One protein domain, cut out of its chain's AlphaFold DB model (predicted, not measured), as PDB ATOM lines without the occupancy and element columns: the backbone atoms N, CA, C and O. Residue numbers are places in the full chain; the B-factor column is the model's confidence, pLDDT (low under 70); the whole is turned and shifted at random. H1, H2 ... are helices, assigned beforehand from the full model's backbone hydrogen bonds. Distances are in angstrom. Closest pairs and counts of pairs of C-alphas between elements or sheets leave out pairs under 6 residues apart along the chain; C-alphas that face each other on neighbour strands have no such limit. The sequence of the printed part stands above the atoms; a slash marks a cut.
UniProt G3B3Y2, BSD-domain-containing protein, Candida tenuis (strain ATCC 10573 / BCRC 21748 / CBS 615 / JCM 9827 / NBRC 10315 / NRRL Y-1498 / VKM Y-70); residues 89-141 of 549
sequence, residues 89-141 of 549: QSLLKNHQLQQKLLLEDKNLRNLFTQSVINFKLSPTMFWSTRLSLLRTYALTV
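Overview. This is residues 89 to 141 of the 549 residues of the protein "BSD-domain-containing protein" of Candida tenuis (strain ATCC 10573 / BCRC 21748 / CBS 615 / JCM 9827 / NBRC 10315 / NRRL Y-1498 / VKM Y-70) (UniProt G3B3Y2). Five short helices, joined by tight links, wind round in a thinly closed ring: H2, the long H3 and H4 make three sides of it, and H1 and H5 pack together on the remaining side. H3 and H5 lie at opposite ends of the longest axis, and residues 103 to 108 stick out at the corner between H2 and H3. The printed part has 53 residues, with H1 to H5 in order along the chain and no named strand, and its class is all helix. It is compact, with a radius of gyration of the C-alphas of 10.5 A and spans of 30 by 23 by 16 A.

Along the chain. The longest helix, H3, holds residues 106 to 118 and measures 16.7 A, from C-alpha 106 at (-36.896, -10.160, -7.920). H2 is residues 95 to 104, 14.4 A long. H4 is residues 123 to 129, 10.7 A. H1 is residues 89 to 93, 6.4 A, beginning at (-40.879, -11.836, 16.598). H5, residues 131 to 141, is 15.0 A long and ends at (-51.042, -14.780, 2.281).

Arrangement. H3, with residues 112 to 116 alone, touches H4 at a steep tilt of 52 degrees, opposite ways; the closest C-alphas, of Val 116 and Pro 123, are 6.2 A apart. H3 and H2 only just touch, with 3 pairs of C-alphas within 8 A and only at the corner, closest at Leu 102 and Arg 109, 5.0 A. H2 touches H5 about perpendicular, at 81 degrees, closest at C-alphas 98 and 134, 7.2 A. H1 touches H5, closest at C-alphas 91 and 134, 6.8 A. H3 and H5 are apart. In H1, H2, H3 and H5 every O i to N i+4 pair is within hydrogen-bond range; in H4, 2 of 3.

Size, cuts and confidence. The C-alphas farthest apart, of Phe 119 and Thr 140, are 30.5 A apart. The printed part has no cut, and no link is long. Mean pLDDT of the printed part is 82.7; residues 119 to 120 are under 70.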
ATOM      1  N   GLN A  89     -41.731 -10.701  16.243       78.25
ATOM      2  CA  GLN A  89     -40.879 -11.836  16.598       78.25
ATOM      3  C   GLN A  89     -41.247 -13.124  15.850       78.25
ATOM      4  O   GLN A  89     -40.343 -13.881  15.487       78.25
ATOM      5  N   SER A  90     -42.535 -13.396  15.605       78.62
ATOM      6  CA  SER A  90     -42.959 -14.571  14.829       78.62
ATOM      7  C   SER A  90     -42.626 -14.404  13.344       78.62
ATOM      8  O   SER A  90     -42.134 -15.345  12.719       78.62
ATOM      9  N   LEU A  91     -42.784 -13.192  12.801       78.38
ATOM     10  CA  LEU A  91     -42.442 -12.869  11.410       78.38
ATOM     11  C   LEU A  91     -40.935 -12.989  11.127       78.38
ATOM     12  O   LEU A  91     -40.537 -13.472  10.066       78.38
ATOM     13  N   LEU A  92     -40.077 -12.606  12.081       79.06
ATOM     14  CA  LEU A  92     -38.623 -12.768  11.943       79.06
ATOM     15  C   LEU A  92     -38.170 -14.231  12.021       79.06
ATOM     16  O   LEU A  92     -37.183 -14.587  11.375       79.06
ATOM     17  N   LYS A  93     -38.880 -15.077  12.779       82.06
ATOM     18  CA  LYS A  93     -38.594 -16.520  12.884       82.06
ATOM     19  C   LYS A  93     -39.088 -17.313  11.670       82.06
ATOM     20  O   LYS A  93     -38.524 -18.361  11.363       82.06
ATOM     21  N   ASN A  94     -40.119 -16.836  10.969       83.00
ATOM     22  CA  ASN A  94     -40.692 -17.549   9.829       83.00
ATOM     23  C   ASN A  94     -39.840 -17.375   8.554       83.00
ATOM     24  O   ASN A  94     -40.076 -16.500   7.717       83.00
ATOM     25  N   HIS A  95     -38.833 -18.238   8.393       84.62
ATOM     26  CA  HIS A  95     -37.943 -18.228   7.229       84.62
ATOM     27  C   HIS A  95     -38.625 -18.654   5.921       84.62
ATOM     28  O   HIS A  95     -38.219 -18.204   4.853       84.62
ATOM     29  N   GLN A  96     -39.666 -19.486   5.979       85.56
ATOM     30  CA  GLN A  96     -40.394 -19.914   4.781       85.56
ATOM     31  C   GLN A  96     -41.157 -18.740   4.150       85.56
ATOM     32  O   GLN A  96     -41.112 -18.559   2.934       85.56
ATOM     33  N   LEU A  97     -41.796 -17.898   4.971       84.00
ATOM     34  CA  LEU A  97     -42.456 -16.672   4.521       84.00
ATOM     35  C   LEU A  97     -41.452 -15.702   3.880       84.00
ATOM     36  O   LEU A  97     -41.710 -15.167   2.803       84.00
ATOM     37  N   GLN A  98     -40.285 -15.530   4.508       86.62
ATOM     38  CA  GLN A  98     -39.190 -14.709   3.977       86.62
ATOM     39  C   GLN A  98     -38.715 -15.218   2.609       86.62
ATOM     40  O   GLN A  98     -38.549 -14.431   1.682       86.62
ATOM     41  N   GLN A  99     -38.536 -16.533   2.453       87.94
ATOM     42  CA  GLN A  99     -38.145 -17.133   1.175       87.94
ATOM     43  C   GLN A  99     -39.218 -16.951   0.099       87.94
ATOM     44  O   GLN A  99     -38.881 -16.596  -1.026       87.94
ATOM     45  N   LYS A 100     -40.500 -17.141   0.436       87.88
ATOM     46  CA  LYS A 100     -41.611 -16.910  -0.500       87.88
ATOM     47  C   LYS A 100     -41.648 -15.459  -0.984       87.88
ATOM     48  O   LYS A 100     -41.705 -15.234  -2.189       87.88
ATOM     49  N   LEU A 101     -41.477 -14.496  -0.076       89.69
ATOM     50  CA  LEU A 101     -41.394 -13.078  -0.427       89.69
ATOM     51  C   LEU A 101     -40.206 -12.775  -1.364       89.69
ATOM     52  O   LEU A 101     -40.352 -12.019  -2.322       89.69
ATOM     53  N   LEU A 102     -39.042 -13.397  -1.138       89.50
ATOM     54  CA  LEU A 102     -37.875 -13.261  -2.024       89.50
ATOM     55  C   LEU A 102     -38.071 -13.923  -3.399       89.50
ATOM     56  O   LEU A 102     -37.398 -13.552  -4.358       89.50
ATOM     57  N   LEU A 103     -38.929 -14.935  -3.516       89.25
ATOM     58  CA  LEU A 103     -39.233 -15.552  -4.810       89.25
ATOM     59  C   LEU A 103     -40.185 -14.687  -5.639       89.25
ATOM     60  O   LEU A 103     -40.060 -14.657  -6.864       89.25
ATOM     61  N   GLU A 104     -41.100 -13.985  -4.975       88.94
ATOM     62  CA  GLU A 104     -42.088 -13.118  -5.610       88.94
ATOM     63  C   GLU A 104     -41.476 -11.796  -6.092       88.94
ATOM     64  O   GLU A 104     -41.678 -11.409  -7.245       88.94
ATOM     65  N   ASP A 105     -40.653 -11.145  -5.260       88.50
ATOM     66  CA  ASP A 105     -39.967  -9.900  -5.620       88.50
ATOM     67  C   ASP A 105     -38.498 -10.131  -6.021       88.50
ATOM     68  O   ASP A 105     -37.598 -10.342  -5.199       88.50
ATOM     69  N   LYS A 106     -38.237 -10.018  -7.329       87.25
ATOM     70  CA  LYS A 106     -36.896 -10.160  -7.920       87.25
ATOM     71  C   LYS A 106     -35.927  -9.064  -7.467       87.25
ATOM     72  O   LYS A 106     -34.743  -9.354  -7.290       87.25
ATOM     73  N   ASN A 107     -36.401  -7.835  -7.269       84.75
ATOM     74  CA  ASN A 107     -35.551  -6.713  -6.868       84.75
ATOM     75  C   ASN A 107     -35.121  -6.875  -5.410       84.75
ATOM     76  O   ASN A 107     -33.940  -6.730  -5.088       84.75
ATOM     77  N   LEU A 108     -36.060  -7.273  -4.546       86.06
ATOM     78  CA  LEU A 108     -35.766  -7.598  -3.153       86.06
ATOM     79  C   LEU A 108     -34.785  -8.768  -3.040       86.06
ATOM     80  O   LEU A 108     -33.882  -8.731  -2.206       86.06
ATOM     81  N   ARG A 109     -34.905  -9.780  -3.907       87.69
ATOM     82  CA  ARG A 109     -33.949 -10.893  -3.971       87.69
ATOM     83  C   ARG A 109     -32.542 -10.445  -4.337       87.69
ATOM     84  O   ARG A 109     -31.581 -10.884  -3.703       87.69
ATOM     85  N   ASN A 110     -32.411  -9.576  -5.334       84.31
ATOM     86  CA  ASN A 110     -31.117  -9.019  -5.727       84.31
ATOM     87  C   ASN A 110     -30.512  -8.191  -4.588       84.31
ATOM     88  O   ASN A 110     -29.350  -8.388  -4.242       84.31
ATOM     89  N   LEU A 111     -31.315  -7.351  -3.933       81.94
ATOM     90  CA  LEU A 111     -30.881  -6.566  -2.778       81.94
ATOM     91  C   LEU A 111     -30.470  -7.448  -1.590       81.94
ATOM     92  O   LEU A 111     -29.457  -7.173  -0.949       81.94
ATOM     93  N   PHE A 112     -31.220  -8.519  -1.311       84.88
ATOM     94  CA  PHE A 112     -30.885  -9.497  -0.273       84.88
ATOM     95  C   PHE A 112     -29.563 -10.201  -0.590       84.88
ATOM     96  O   PHE A 112     -28.697 -10.309   0.272       84.88
ATOM     97  N   THR A 113     -29.368 -10.611  -1.843       84.94
ATOM     98  CA  THR A 113     -28.137 -11.263  -2.303       84.94
ATOM     99  C   THR A 113     -26.942 -10.319  -2.156       84.94
ATOM    100  O   THR A 113     -25.943 -10.674  -1.539       84.94
ATOM    101  N   GLN A 114     -27.060  -9.076  -2.621       78.31
ATOM    102  CA  GLN A 114     -26.001  -8.077  -2.479       78.31
ATOM    103  C   GLN A 114     -25.717  -7.774  -0.997       78.31
ATOM    104  O   GLN A 114     -24.590  -7.927  -0.532       78.31
ATOM    105  N   SER A 115     -26.731  -7.434  -0.205       75.88
ATOM    106  CA  SER A 115     -26.548  -6.992   1.186       75.88
ATOM    107  C   SER A 115     -26.094  -8.112   2.130       75.88
ATOM    108  O   SER A 115     -25.208  -7.911   2.960       75.88
ATOM    109  N   VAL A 116     -26.698  -9.297   2.030       81.19
ATOM    110  CA  VAL A 116     -26.465 -10.407   2.969       81.19
ATOM    111  C   VAL A 116     -25.344 -11.320   2.487       81.19
ATOM    112  O   VAL A 116     -24.475 -11.671   3.283       81.19
ATOM    113  N   ILE A 117     -25.318 -11.679   1.198       80.31
ATOM    114  CA  ILE A 117     -24.314 -12.615   0.664       80.31
ATOM    115  C   ILE A 117     -23.006 -11.876   0.355       80.31
ATOM    116  O   ILE A 117     -21.947 -12.315   0.801       80.31
ATOM    117  N   ASN A 118     -23.062 -10.723  -0.325       73.06
ATOM    118  CA  ASN A 118     -21.841 -10.020  -0.753       73.06
ATOM    119  C   ASN A 118     -21.259  -9.080   0.317       73.06
ATOM    120  O   ASN A 118     -20.037  -8.943   0.400       73.06
ATOM    121  N   PHE A 119     -22.104  -8.443   1.136       66.81
ATOM    122  CA  PHE A 119     -21.684  -7.488   2.180       66.81
ATOM    123  C   PHE A 119     -21.794  -8.020   3.617       66.81
ATOM    124  O   PHE A 119     -21.549  -7.280   4.572       66.81
ATOM    125  N   LYS A 120     -22.120  -9.311   3.779       69.56
ATOM    126  CA  LYS A 120     -22.153 -10.025   5.069       69.56
ATOM    127  C   LYS A 120     -23.013  -9.344   6.146       69.56
ATOM    128  O   LYS A 120     -22.719  -9.454   7.339       69.56
ATOM    129  N   LEU A 121     -24.088  -8.652   5.759       70.56
ATOM    130  CA  LEU A 121     -25.067  -8.156   6.724       70.56
ATOM    131  C   LEU A 121     -25.813  -9.335   7.370       70.56
ATOM    132  O   LEU A 121     -26.140 -10.315   6.704       70.56
ATOM    133  N   SER A 122     -26.138  -9.230   8.663       76.50
ATOM    134  CA  SER A 122     -26.978 -10.233   9.332       76.50
ATOM    135  C   SER A 122     -28.375 -10.299   8.689       76.50
ATOM    136  O   SER A 122     -29.042  -9.259   8.626       76.50
ATOM    137  N   PRO A 123     -28.887 -11.488   8.307       79.25
ATOM    138  CA  PRO A 123     -30.242 -11.640   7.769       79.25
ATOM    139  C   PRO A 123     -31.321 -11.089   8.709       79.25
ATOM    140  O   PRO A 123     -32.291 -10.482   8.267       79.25
ATOM    141  N   THR A 124     -31.132 -11.236  10.023       79.06
ATOM    142  CA  THR A 124     -32.065 -10.708  11.031       79.06
ATOM    143  C   THR A 124     -32.185  -9.187  10.977       79.06
ATOM    144  O   THR A 124     -33.280  -8.652  11.125       79.06
ATOM    145  N   MET A 125     -31.077  -8.493  10.708       74.50
ATOM    146  CA  MET A 125     -31.034  -7.034  10.586       74.50
ATOM    147  C   MET A 125     -31.664  -6.562   9.271       74.50
ATOM    148  O   MET A 125     -32.312  -5.518   9.224       74.50
ATOM    149  N   PHE A 126     -31.492  -7.338   8.199       81.31
ATOM    150  CA  PHE A 126     -32.126  -7.063   6.911       81.31
ATOM    151  C   PHE A 126     -33.658  -7.125   7.006       81.31
ATOM    152  O   PHE A 126     -34.350  -6.271   6.447       81.31
ATOM    153  N   TRP A 127     -34.184  -8.115   7.733       83.81
ATOM    154  CA  TRP A 127     -35.624  -8.301   7.906       83.81
ATOM    155  C   TRP A 127     -36.234  -7.396   8.978       83.81
ATOM    156  O   TRP A 127     -37.396  -7.024   8.841       83.81
ATOM    157  N   SER A 128     -35.475  -6.967   9.994       78.38
ATOM    158  CA  SER A 128     -35.998  -6.085  11.047       78.38
ATOM    159  C   SER A 128     -36.448  -4.718  10.524       78.38
ATOM    160  O   SER A 128     -37.356  -4.116  11.085       78.38
ATOM    161  N   THR A 129     -35.862  -4.205   9.438       76.50
ATOM    162  CA  THR A 129     -36.346  -2.960   8.808       76.50
ATOM    163  C   THR A 129     -37.499  -3.173   7.846       76.50
ATOM    164  O   THR A 129     -38.262  -2.241   7.602       76.50
ATOM    165  N   ARG A 130     -37.637  -4.392   7.322       82.38
ATOM    166  CA  ARG A 130     -38.673  -4.796   6.365       82.38
ATOM    167  C   ARG A 130     -39.810  -5.561   7.038       82.38
ATOM    168  O   ARG A 130     -40.566  -6.258   6.368       82.38
ATOM    169  N   LEU A 131     -39.964  -5.393   8.351       84.00
ATOM    170  CA  LEU A 131     -41.066  -5.964   9.121       84.00
ATOM    171  C   LEU A 131     -42.427  -5.539   8.574       84.00
ATOM    172  O   LEU A 131     -43.334  -6.360   8.519       84.00
ATOM    173  N   SER A 132     -42.561  -4.292   8.111       85.88
ATOM    174  CA  SER A 132     -43.791  -3.821   7.470       85.88
ATOM    175  C   SER A 132     -44.114  -4.622   6.213       85.88
ATOM    176  O   SER A 132     -45.243  -5.073   6.069       85.88
ATOM    177  N   LEU A 133     -43.119  -4.867   5.356       87.25
ATOM    178  CA  LEU A 133     -43.276  -5.642   4.127       87.25
ATOM    179  C   LEU A 133     -43.596  -7.115   4.419       87.25
ATOM    180  O   LEU A 133     -44.476  -7.699   3.790       87.25
ATOM    181  N   LEU A 134     -42.923  -7.711   5.408       86.38
ATOM    182  CA  LEU A 134     -43.229  -9.067   5.867       86.38
ATOM    183  C   LEU A 134     -44.633  -9.160   6.465       86.38
ATOM    184  O   LEU A 134     -45.330 -10.132   6.202       86.38
ATOM    185  N   ARG A 135     -45.071  -8.151   7.228       87.50
ATOM    186  CA  ARG A 135     -46.426  -8.087   7.786       87.50
ATOM    187  C   ARG A 135     -47.467  -7.942   6.684       87.50
ATOM    188  O   ARG A 135     -48.449  -8.673   6.707       87.50
ATOM    189  N   THR A 136     -47.262  -7.054   5.710       88.50
ATOM    190  CA  THR A 136     -48.186  -6.925   4.575       88.50
ATOM    191  C   THR A 136     -48.260  -8.221   3.786       88.50
ATOM    192  O   THR A 136     -49.351  -8.649   3.443       88.50
ATOM    193  N   TYR A 137     -47.124  -8.886   3.570       87.19
ATOM    194  CA  TYR A 137     -47.089 -10.156   2.857       87.19
ATOM    195  C   TYR A 137     -47.754 -11.294   3.639       87.19
ATOM    196  O   TYR A 137     -48.520 -12.079   3.085       87.19
ATOM    197  N   ALA A 138     -47.514 -11.363   4.949       86.88
ATOM    198  CA  ALA A 138     -48.207 -12.298   5.826       86.88
ATOM    199  C   ALA A 138     -49.722 -12.087   5.753       86.88
ATOM    200  O   ALA A 138     -50.451 -13.061   5.603       86.88
ATOM    201  N   LEU A 139     -50.175 -10.827   5.774       85.12
ATOM    202  CA  LEU A 139     -51.586 -10.477   5.635       85.12
ATOM    203  C   LEU A 139     -52.152 -10.908   4.283       85.12
ATOM    204  O   LEU A 139     -53.208 -11.531   4.258       85.12
ATOM    205  N   THR A 140     -51.457 -10.647   3.172       86.81
ATOM    206  CA  THR A 140     -51.931 -11.061   1.843       86.81
ATOM    207  C   THR A 140     -51.991 -12.577   1.693       86.81
ATOM    208  O   THR A 140     -52.902 -13.089   1.056       86.81
ATOM    209  N   VAL A 141     -51.048 -13.309   2.294       85.31
ATOM    210  CA  VAL A 141     -51.042 -14.780   2.281       85.31
ATOM    211  C   VAL A 141     -52.123 -15.351   3.203       85.31
ATOM    212  O   VAL A 141     -52.720 -16.371   2.876       85.31
TER     213      VAL A 141